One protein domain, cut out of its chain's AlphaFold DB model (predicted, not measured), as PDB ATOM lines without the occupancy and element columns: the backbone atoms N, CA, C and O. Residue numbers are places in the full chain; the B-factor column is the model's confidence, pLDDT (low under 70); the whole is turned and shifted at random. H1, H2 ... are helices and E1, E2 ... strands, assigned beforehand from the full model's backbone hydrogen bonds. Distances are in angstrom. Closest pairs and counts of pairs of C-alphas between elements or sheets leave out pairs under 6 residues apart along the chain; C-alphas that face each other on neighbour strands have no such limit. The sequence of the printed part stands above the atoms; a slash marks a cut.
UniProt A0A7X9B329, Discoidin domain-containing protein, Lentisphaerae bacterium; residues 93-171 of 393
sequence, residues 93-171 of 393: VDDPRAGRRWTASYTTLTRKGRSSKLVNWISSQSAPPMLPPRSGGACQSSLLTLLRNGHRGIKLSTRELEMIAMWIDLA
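AT A GLANCE: This is residues 93 to 171 of the 393 residues of the protein "Discoidin domain-containing protein" of Lentisphaerae bacterium (UniProt A0A7X9B329). Picture two small parts joined by a long loop: a two-stranded hairpin, E1 and E2, that leads straight into the short helix H1, and, apart from these, a helical hairpin of H2 and H3 side by side. The stretch between H1 and H2, residues 110 to 141, has no named element, and its residues 125 to 130 stick out, as do residues 149 to 154 between H2 and H3. The printed part has 79 residues, with two named strands and three named helices in the order E1, E2, H1, H2, H3, and the sheet, in the order E1 - E2, is antiparallel. The class is mixed, helices and strands, with 25 residues in helices and 7 in strands, under half of those printed. The whole is only just compact, close to loose, with a radius of gyration of the C-alphas of 13.9 A, and it is flat, with spans of 38 by 35 by 19 A.

HOW THE PARTS SIT: Begin with E1, residues 93 to 95, and its neighbour E2, residues 100 to 103, which form an antiparallel hairpin with 151 degrees between their directions. Look at N 93 and O 102, and at N 95 and O 100: each pair is within hydrogen-bond range at 2.8 A. After a tight link comes H1, residues 104 to 109; the closest C-alphas of E1 and H1, those of Val 93 and Ala 104, are 5.9 A apart. Further on, H2, residues 142 to 148, and H3, residues 158 to 169, form a helical hairpin. They touch, H3 with residues 161 to 165 alone, and the closest C-alphas, those of Leu 144 and Leu 161, are 7.1 A apart. Their lines stand at a shallow tilt of 12 degrees, opposite ways. H1 is apart from both H2 and H3. In H1, H2 and H3 every O i to N i+4 pair is within hydrogen-bond range.

IN THESE COORDINATES: Find C-alpha 93 at (170.161, 211.649, 95.376), where E1 begins; it runs 6.6 A to residue 95. E2 runs 9.8 A from residue 100 to 103, and H1 8.6 A from 104 to 109. Find C-alpha 142 at (162.976, 188.246, 91.642); from there H2 runs 10.0 A to residue 148. H3, the longest helix, runs 16.1 A from residue 158 to C-alpha 169 at (176.014, 188.645, 95.299).

THE WHOLE: The two C-alphas farthest apart, those of Pro 129 and Gly 153, are 40.8 A apart. The printed part has no cut, and its one long link, of 32 residues, joins H1 to H2. The mean pLDDT of the printed part is 92.0, and no printed residue is under 70.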
ATOM      1  N   VAL A  93     171.070 211.535  94.232       92.62
ATOM      2  CA  VAL A  93     170.161 211.649  95.376       92.62
ATOM      3  C   VAL A  93     170.984 211.815  96.646       92.62
ATOM      4  O   VAL A  93     171.612 210.864  97.113       92.62
ATOM      5  N   ASP A  94     170.960 213.014  97.219       94.25
ATOM      6  CA  ASP A  94     171.702 213.324  98.439       94.25
ATOM      7  C   ASP A  94     171.016 212.723  99.677       94.25
ATOM      8  O   ASP A  94     169.812 212.872  99.894       94.25
ATOM      9  N   ASP A  95     171.802 212.044 100.508       90.88
ATOM     10  CA  ASP A  95     171.421 211.511 101.812       90.88
ATOM     11  C   ASP A  95     172.410 212.028 102.869       90.88
ATOM     12  O   ASP A  95     173.414 211.372 103.175       90.88
ATOM     13  N   PRO A  96     172.143 213.216 103.442       89.25
ATOM     14  CA  PRO A  96     173.009 213.815 104.453       89.25
ATOM     15  C   PRO A  96     173.166 212.944 105.702       89.25
ATOM     16  O   PRO A  96     174.203 212.987 106.354       89.25
ATOM     17  N   ARG A  97     172.170 212.106 106.029       87.75
ATOM     18  CA  ARG A  97     172.238 211.212 107.193       87.75
ATOM     19  C   ARG A  97     173.256 210.093 106.983       87.75
ATOM     20  O   ARG A  97     173.908 209.681 107.937       87.75
ATOM     21  N   ALA A  98     173.367 209.591 105.755       87.44
ATOM     22  CA  ALA A  98     174.385 208.617 105.377       87.44
ATOM     23  C   ALA A  98     175.723 209.267 104.972       87.44
ATOM     24  O   ALA A  98     176.698 208.547 104.748       87.44
ATOM     25  N   GLY A  99     175.772 210.599 104.840       91.56
ATOM     26  CA  GLY A  99     176.922 211.328 104.308       91.56
ATOM     27  C   GLY A  99     177.241 210.947 102.858       91.56
ATOM     28  O   GLY A  99     178.414 210.851 102.497       91.56
ATOM     29  N   ARG A 100     176.218 210.657 102.038       92.44
ATOM     30  CA  ARG A 100     176.390 210.072 100.699       92.44
ATOM     31  C   ARG A 100     175.429 210.649  99.666       92.44
ATOM     32  O   ARG A 100     174.253 210.850  99.943       92.44
ATOM     33  N   ARG A 101     175.926 210.818  98.446       94.62
ATOM     34  CA  ARG A 101     175.170 211.067  97.220       94.62
ATOM     35  C   ARG A 101     174.974 209.752  96.474       94.62
ATOM     36  O   ARG A 101     175.894 209.226  95.860       94.62
ATOM     37  N   TRP A 102     173.778 209.195  96.553       94.38
ATOM     38  CA  TRP A 102     173.420 207.955  95.871       94.38
ATOM     39  C   TRP A 102     172.997 208.207  94.422       94.38
ATOM     40  O   TRP A 102     172.782 209.347  94.020       94.38
ATOM     41  N   THR A 103     172.782 207.142  93.652       94.62
ATOM     42  CA  THR A 103     171.955 207.212  92.439       94.62
ATOM     43  C   THR A 103     170.498 206.864  92.758       94.62
ATOM     44  O   THR A 103     170.208 206.057  93.652       94.62
ATOM     45  N   ALA A 104     169.558 207.441  92.007       92.75
ATOM     46  CA  ALA A 104     168.132 207.142  92.125       92.75
ATOM     47  C   ALA A 104     167.856 205.640  91.938       92.75
ATOM     48  O   ALA A 104     167.154 205.036  92.753       92.75
ATOM     49  N   SER A 105     168.506 205.003  90.959       92.31
ATOM     50  CA  SER A 105     168.433 203.554  90.749       92.31
ATOM     51  C   SER A 105     168.878 202.744  91.965       92.31
ATOM     52  O   SER A 105     168.178 201.812  92.365       92.31
ATOM     53  N   TYR A 106     169.994 203.115  92.599       93.44
ATOM     54  CA  TYR A 106     170.511 202.412  93.769       93.44
ATOM     55  C   TYR A 106     169.555 202.532  94.955       93.44
ATOM     56  O   TYR A 106     169.178 201.521  95.552       93.44
ATOM     57  N   THR A 107     169.109 203.749  95.282       92.06
ATOM     58  CA  THR A 107     168.178 203.966  96.404       92.06
ATOM     59  C   THR A 107     166.843 203.262  96.187       92.06
ATOM     60  O   THR A 107     166.288 202.710  97.141       92.06
ATOM     61  N   THR A 108     166.365 203.218  94.943       90.81
ATOM     62  CA  THR A 108     165.120 202.552  94.561       90.81
ATOM     63  C   THR A 108     165.239 201.032  94.661       90.81
ATOM     64  O   THR A 108     164.442 200.399  95.356       90.81
ATOM     65  N   LEU A 109     166.252 200.431  94.027       92.00
ATOM     66  CA  LEU A 109     166.443 198.974  94.005       92.00
ATOM     67  C   LEU A 109     166.789 198.405  95.383       92.00
ATOM     68  O   LEU A 109     166.283 197.347  95.760       92.00
ATOM     69  N   THR A 110     167.610 199.119  96.153       92.12
ATOM     70  CA  THR A 110     168.019 198.702  97.501       92.12
ATOM     71  C   THR A 110     167.085 199.215  98.589       92.12
ATOM     72  O   THR A 110     167.354 198.979  99.757       92.12
ATOM     73  N   ARG A 111     166.016 199.957  98.265       89.19
ATOM     74  CA  ARG A 111     165.106 200.576  99.252       89.19
ATOM     75  C   ARG A 111     165.860 201.313 100.371       89.19
ATOM     76  O   ARG A 111     165.547 201.142 101.554       89.19
ATOM     77  N   LYS A 112     166.865 202.105  99.984       86.00
ATOM     78  CA  LYS A 112     167.803 202.795 100.890       86.00
ATOM     79  C   LYS A 112     168.523 201.818 101.844       86.00
ATOM     80  O   LYS A 112     168.499 201.994 103.060       86.00
ATOM     81  N   GLY A 113     169.127 200.763 101.286       87.69
ATOM     82  CA  GLY A 113     169.937 199.783 102.028       87.69
ATOM     83  C   GLY A 113     169.166 198.652 102.727       87.69
ATOM     84  O   GLY A 113     169.702 198.014 103.631       87.69
ATOM     85  N   ARG A 114     167.916 198.384 102.337       88.81
ATOM     86  CA  ARG A 114     167.072 197.299 102.859       88.81
ATOM     87  C   ARG A 114     166.772 196.248 101.794       88.81
ATOM     88  O   ARG A 114     166.201 196.553 100.747       88.81
ATOM     89  N   SER A 115     167.057 194.989 102.115       91.31
ATOM     90  CA  SER A 115     166.737 193.874 101.227       91.31
ATOM     91  C   SER A 115     165.234 193.734 100.977       91.31
ATOM     92  O   SER A 115     164.369 194.201 101.731       91.31
ATOM     93  N   SER A 116     164.902 193.129  99.841       91.94
ATOM     94  CA  SER A 116     163.529 192.884  99.419       91.94
ATOM     95  C   SER A 116     163.437 191.615  98.582       91.94
ATOM     96  O   SER A 116     164.443 191.045  98.177       91.94
ATOM     97  N   LYS A 117     162.215 191.186  98.254       92.81
ATOM     98  CA  LYS A 117     162.012 190.091  97.296       92.81
ATOM     99  C   LYS A 117     162.562 190.429  95.901       92.81
ATOM    100  O   LYS A 117     162.994 189.529  95.186       92.81
ATOM    101  N   LEU A 118     162.537 191.711  95.519       92.25
ATOM    102  CA  LEU A 118     163.014 192.171  94.215       92.25
ATOM    103  C   LEU A 118     164.539 192.071  94.127       92.25
ATOM    104  O   LEU A 118     165.050 191.434  93.209       92.25
ATOM    105  N   VAL A 119     165.230 192.645  95.111       95.00
ATOM    106  CA  VAL A 119     166.687 192.590  95.278       95.00
ATOM    107  C   VAL A 119     166.975 192.048  96.675       95.00
ATOM    108  O   VAL A 119     166.782 192.747  97.673       95.00
ATOM    109  N   ASN A 120     167.372 190.779  96.735       95.06
ATOM    110  CA  ASN A 120     167.572 190.018  97.959       95.06
ATOM    111  C   ASN A 120     169.068 189.776  98.173       95.06
ATOM    112  O   ASN A 120     169.691 189.037  97.415       95.06
ATOM    113  N   TRP A 121     169.629 190.360  99.227       94.38
ATOM    114  CA  TRP A 121     170.993 190.107  99.679       94.38
ATOM    115  C   TRP A 121     171.019 189.998 101.206       94.38
ATOM    116  O   TRP A 121     170.112 190.475 101.898       94.38
ATOM    117  N   ILE A 122     172.075 189.376 101.727       91.44
ATOM    118  CA  ILE A 122     172.367 189.347 103.161       91.44
ATOM    119  C   ILE A 122     173.192 190.596 103.468       91.44
ATOM    120  O   ILE A 122     174.257 190.792 102.890       91.44
ATOM    121  N   SER A 123     172.678 191.472 104.332       87.12
ATOM    122  CA  SER A 123     173.347 192.735 104.649       87.12
ATOM    123  C   SER A 123     174.632 192.487 105.436       87.12
ATOM    124  O   SER A 123     174.657 191.642 106.327       87.12
ATOM    125  N   SER A 124     175.666 193.291 105.192       82.69
ATOM    126  CA  SER A 124     176.884 193.304 106.016       82.69
ATOM    127  C   SER A 124     176.621 193.700 107.476       82.69
ATOM    128  O   SER A 124     177.454 193.453 108.339       82.69
ATOM    129  N   GLN A 125     175.457 194.293 107.762       83.75
ATOM    130  CA  GLN A 125     174.989 194.616 109.113       83.75
ATOM    131  C   GLN A 125     174.104 193.518 109.727       83.75
ATOM    132  O   GLN A 125     173.620 193.670 110.849       83.75
ATOM    133  N   SER A 126     173.826 192.434 109.000       84.88
ATOM    134  CA  SER A 126     173.108 191.295 109.562       84.88
ATOM    135  C   SER A 126     173.985 190.579 110.590       84.88
ATOM    136  O   SER A 126     175.202 190.496 110.444       84.88
ATOM    137  N   ALA A 127     173.356 190.022 111.626       85.94
ATOM    138  CA  ALA A 127     174.026 189.061 112.498       85.94
ATOM    139  C   ALA A 127     174.534 187.856 111.670       85.94
ATOM    140  O   ALA A 127     174.085 187.689 110.533       85.94
ATOM    141  N   PRO A 128     175.408 186.992 112.223       87.06
ATOM    142  CA  PRO A 128     175.877 185.779 111.553       87.06
ATOM    143  C   PRO A 128     175.092 184.514 111.981       87.06
ATOM    144  O   PRO A 128     175.671 183.629 112.615       87.06
ATOM    145  N   PRO A 129     173.775 184.372 111.705       89.62
ATOM    146  CA  PRO A 129     173.085 183.120 111.963       89.62
ATOM    147  C   PRO A 129     173.505 182.065 110.933       89.62
ATOM    148  O   PRO A 129     173.889 182.383 109.806       89.62
ATOM    149  N   MET A 130     173.346 180.790 111.288       92.25
ATOM    150  CA  MET A 130     173.346 179.734 110.279       92.25
ATOM    151  C   MET A 130     172.128 179.918 109.372       92.25
ATOM    152  O   MET A 130     170.989 179.902 109.835       92.25
ATOM    153  N   LEU A 131     172.378 180.091 108.078       89.38
ATOM    154  CA  LEU A 131     171.348 180.238 107.057       89.38
ATOM    155  C   LEU A 131     171.356 179.011 106.140       89.38
ATOM    156  O   LEU A 131     172.435 178.500 105.826       89.38
ATOM    157  N   PRO A 132     170.190 178.528 105.674       91.56
ATOM    158  CA  PRO A 132     170.165 177.467 104.678       91.56
ATOM    159  C   PRO A 132     170.809 177.928 103.356       91.56
ATOM    160  O   PRO A 132     170.853 179.131 103.060       91.56
ATOM    161  N   PRO A 133     171.289 176.992 102.518       89.94
ATOM    162  CA  PRO A 133     171.809 177.328 101.199       89.94
ATOM    163  C   PRO A 133     170.815 178.171 100.393       89.94
ATOM    164  O   PRO A 133     169.617 177.896 100.396       89.94
ATOM    165  N   ARG A 134     171.325 179.178  99.670       87.94
ATOM    166  CA  ARG A 134     170.519 180.101  98.850       87.94
ATOM    167  C   ARG A 134     169.452 180.859  99.656       87.94
ATOM    168  O   ARG A 134     168.335 181.015  99.185       87.94
ATOM    169  N   SER A 135     169.789 181.346 100.850       90.50
ATOM    170  CA  SER A 135     168.888 182.218 101.633       90.50
ATOM    171  C   SER A 135     168.763 183.641 101.076       90.50
ATOM    172  O   SER A 135     167.757 184.313 101.290       90.50
ATOM    173  N   GLY A 136     169.775 184.097 100.342       91.94
ATOM    174  CA  GLY A 136     169.816 185.398  99.684       91.94
ATOM    175  C   GLY A 136     170.693 185.341  98.435       91.94
ATOM    176  O   GLY A 136     171.172 184.268  98.061       91.94
ATOM    177  N   GLY A 137     170.883 186.490  97.794       95.31
ATOM    178  CA  GLY A 137     171.677 186.633  96.577       95.31
ATOM    179  C   GLY A 137     170.834 186.720  95.305       95.31
ATOM    180  O   GLY A 137     169.595 186.664  95.311       95.31
ATOM    181  N   ALA A 138     171.519 186.827  94.172       95.81
ATOM    182  CA  ALA A 138     170.935 187.009  92.850       95.81
ATOM    183  C   ALA A 138     169.949 185.892  92.485       95.81
ATOM    184  O   ALA A 138     168.896 186.151  91.903       95.81
ATOM    185  N   CYS A 139     170.246 184.649  92.879       93.19
ATOM    186  CA  CYS A 139     169.378 183.500  92.610       93.19
ATOM    187  C   CYS A 139     168.028 183.548  93.349       93.19
ATOM    188  O   CYS A 139     167.073 182.921  92.894       93.19
ATOM    189  N   GLN A 140     167.938 184.304  94.449       95.19
ATOM    190  CA  GLN A 140     166.707 184.529  95.217       95.19
ATOM    191  C   GLN A 140     166.067 185.894  94.945       95.19
ATOM    192  O   GLN A 140     165.043 186.234  95.538       95.19
ATOM    193  N   SER A 141     166.669 186.694  94.065       96.56
ATOM    194  CA  SER A 141     166.193 188.027  93.715       96.56
ATOM    195  C   SER A 141     165.233 187.942  92.535       96.56
ATOM    196  O   SER A 141     165.626 187.564  91.430       96.56
ATOM    197  N   SER A 142     163.966 188.328  92.724       95.56
ATOM    198  CA  SER A 142     162.976 188.246  91.642       95.56
ATOM    199  C   SER A 142     163.284 189.187  90.473       95.56
ATOM    200  O   SER A 142     162.747 188.987  89.383       95.56
ATOM    201  N   LEU A 143     164.161 190.181  90.671       94.19
ATOM    202  CA  LEU A 143     164.689 191.034  89.607       94.19
ATOM    203  C   LEU A 143     165.351 190.211  88.494       94.19
ATOM    204  O   LEU A 143     165.071 190.448  87.324       94.19
ATOM    205  N   LEU A 144     166.167 189.209  88.836       94.81
ATOM    206  CA  LEU A 144     166.876 188.393  87.842       94.81
ATOM    207  C   LEU A 144     165.905 187.560  87.004       94.81
ATOM    208  O   LEU A 144     166.071 187.461  85.790       94.81
ATOM    209  N   THR A 145     164.861 187.009  87.623       93.75
ATOM    210  CA  THR A 145     163.791 186.301  86.904       93.75
ATOM    211  C   THR A 145     163.050 187.235  85.951       93.75
ATOM    212  O   THR A 145     162.820 186.880  84.797       93.75
ATOM    213  N   LEU A 146     162.710 188.445  86.408       93.31
ATOM    214  CA  LEU A 146     162.037 189.449  85.586       93.31
ATOM    215  C   LEU A 146     162.891 189.852  84.377       93.31
ATOM    216  O   LEU A 146     162.387 189.872  83.258       93.31
ATOM    217  N   LEU A 147     164.178 190.137  84.587       93.25
ATOM    218  CA  LEU A 147     165.083 190.575  83.523       93.25
ATOM    219  C   LEU A 147     165.388 189.455  82.517       93.25
ATOM    220  O   LEU A 147     165.438 189.721  81.317       93.25
ATOM    221  N   ARG A 148     165.515 188.200  82.973       92.94
ATOM    222  CA  ARG A 148     165.688 187.025  82.093       92.94
ATOM    223  C   ARG A 148     164.493 186.793  81.175       92.94
ATOM    224  O   ARG A 148     164.678 186.472  80.006       92.94
ATOM    225  N   ASN A 149     163.278 186.978  81.687       93.31
ATOM    226  CA  ASN A 149     162.056 186.823  80.895       93.31
ATOM    227  C   ASN A 149     161.851 187.970  79.887       93.31
ATOM    228  O   ASN A 149     161.001 187.872  79.002       93.31
ATOM    229  N   GLY A 150     162.643 189.039  80.004       89.56
ATOM    230  CA  GLY A 150     162.456 190.284  79.279       89.56
ATOM    231  C   GLY A 150     161.350 191.138  79.898       89.56
ATOM    232  O   GLY A 150     160.347 190.645  80.418       89.56
ATOM    233  N   HIS A 151     161.521 192.456  79.831       84.56
ATOM    234  CA  HIS A 151     160.561 193.409  80.378       84.56
ATOM    235  C   HIS A 151     160.304 194.538  79.383       84.56
ATOM    236  O   HIS A 151     161.236 195.205  78.947       84.56
ATOM    237  N   ARG A 152     159.030 194.752  79.018       86.69
ATOM    238  CA  ARG A 152     158.592 195.813  78.083       86.69
ATOM    239  C   ARG A 152     159.395 195.853  76.771       86.69
ATOM    240  O   ARG A 152     159.768 196.918  76.296       86.69
ATOM    241  N   GLY A 153     159.669 194.682  76.198       86.56
ATOM    242  CA  GLY A 153     160.403 194.554  74.933       86.56
ATOM    243  C   GLY A 153     161.927 194.644  75.056       86.56
ATOM    244  O   GLY A 153     162.613 194.417  74.065       86.56
ATOM    245  N   ILE A 154     162.469 194.899  76.251       90.25
ATOM    246  CA  ILE A 154     163.911 194.878  76.506       90.25
ATOM    247  C   ILE A 154     164.346 193.473  76.925       90.25
ATOM    248  O   ILE A 154     163.736 192.856  77.805       90.25
ATOM    249  N   LYS A 155     165.425 192.987  76.308       92.81
ATOM    250  CA  LYS A 155     166.141 191.768  76.692       92.81
ATOM    251  C   LYS A 155     167.600 192.119  76.945       92.81
ATOM    252  O   LYS A 155     168.232 192.724  76.088       92.81
ATOM    253  N   LEU A 156     168.106 191.730  78.109       94.00
ATOM    254  CA  LEU A 156     169.513 191.894  78.457       94.00
ATOM    255  C   LEU A 156     170.336 190.726  77.912       94.00
ATOM    256  O   LEU A 156     169.850 189.596  77.813       94.00
ATOM    257  N   SER A 157     171.592 191.002  77.587       95.62
ATOM    258  CA  SER A 157     172.588 189.979  77.288       95.62
ATOM    259  C   SER A 157     172.930 189.148  78.529       95.62
ATOM    260  O   SER A 157     172.716 189.567  79.671       95.62
ATOM    261  N   THR A 158     173.526 187.974  78.312       95.62
ATOM    262  CA  THR A 158     174.048 187.132  79.400       95.62
ATOM    263  C   THR A 158     175.016 187.910  80.291       95.62
ATOM    264  O   THR A 158     174.864 187.890  81.508       95.62
ATOM    265  N   ARG A 159     175.934 188.679  79.691       97.38
ATOM    266  CA  ARG A 159     176.926 189.475  80.423       97.38
ATOM    267  C   ARG A 159     176.280 190.542  81.309       97.38
ATOM    268  O   ARG A 159     176.703 190.732  82.441       97.38
ATOM    269  N   GLU A 160     175.252 191.238  80.827       95.75
ATOM    270  CA  GLU A 160     174.530 192.234  81.635       95.75
ATOM    271  C   GLU A 160     173.797 191.593  82.815       95.75
ATOM    272  O   GLU A 160     173.841 192.117  83.927       95.75
ATOM    273  N   LEU A 161     173.175 190.431  82.605       96.00
ATOM    274  CA  LEU A 161     172.544 189.671  83.685       96.00
ATOM    275  C   LEU A 161     173.567 189.186  84.717       96.00
ATOM    276  O   LEU A 161     173.291 189.245  85.913       96.00
ATOM    277  N   GLU A 162     174.736 188.726  84.270       96.94
ATOM    278  CA  GLU A 162     175.842 188.310  85.137       96.94
ATOM    279  C   GLU A 162     176.399 189.479  85.951       96.94
ATOM    280  O   GLU A 162     176.623 189.320  87.146       96.94
ATOM    281  N   MET A 163     176.547 190.667  85.356       96.00
ATOM    282  CA  MET A 163     176.962 191.867  86.092       96.00
ATOM    283  C   MET A 163     175.960 192.235  87.190       96.00
ATOM    284  O   MET A 163     176.363 192.522  88.315       96.00
ATOM    285  N   ILE A 164     174.654 192.191  86.898       94.56
ATOM    286  CA  ILE A 164     173.615 192.467  87.902       94.56
ATOM    287  C   ILE A 164     173.614 191.379  88.984       94.56
ATOM    288  O   ILE A 164     173.473 191.694  90.162       94.56
ATOM    289  N   ALA A 165     173.793 190.109  88.611       97.00
ATOM    290  CA  ALA A 165     173.890 189.018  89.575       97.00
ATOM    291  C   ALA A 165     175.094 189.197  90.509       97.00
ATOM    292  O   ALA A 165     174.924 189.201  91.725       97.00
ATOM    293  N   MET A 166     176.278 189.447  89.944       96.50
ATOM    294  CA  MET A 166     177.501 189.734  90.691       96.50
ATOM    295  C   MET A 166     177.314 190.931  91.625       96.50
ATOM    296  O   MET A 166     177.694 190.856  92.788       96.50
ATOM    297  N   TRP A 167     176.695 192.016  91.154       94.81
ATOM    298  CA  TRP A 167     176.400 193.180  91.989       94.81
ATOM    299  C   TRP A 167     175.552 192.809  93.217       94.81
ATOM    300  O   TRP A 167     175.874 193.223  94.328       94.81
ATOM    301  N   ILE A 168     174.512 191.984  93.061       95.88
ATOM    302  CA  ILE A 168     173.697 191.515  94.197       95.88
ATOM    303  C   ILE A 168     174.504 190.595  95.120       95.88
ATOM    304  O   ILE A 168     174.429 190.736  96.341       95.88
ATOM    305  N   ASP A 169     175.264 189.659  94.550       94.94
ATOM    306  CA  ASP A 169     176.014 188.645  95.299       94.94
ATOM    307  C   ASP A 169     177.218 189.234  96.054       94.94
ATOM    308  O   ASP A 169     177.579 188.732  97.116       94.94
ATOM    309  N   LEU A 170     177.765 190.363  95.593       93.25
ATOM    310  CA  LEU A 170     178.729 191.196  96.326       93.25
ATOM    311  C   LEU A 170     178.064 192.115  97.367       93.25
ATOM    312  O   LEU A 170     178.664 193.091  97.812       93.25
ATOM    313  N   ALA A 171     176.825 191.808  97.762       93.00
ATOM    314  CA  ALA A 171     176.032 192.566  98.724       93.00
ATOM    315  C   ALA A 171     175.780 194.025  98.303       93.00
ATOM    316  O   ALA A 171     175.831 194.931  99.134       93.00
TER     317      ALA A 171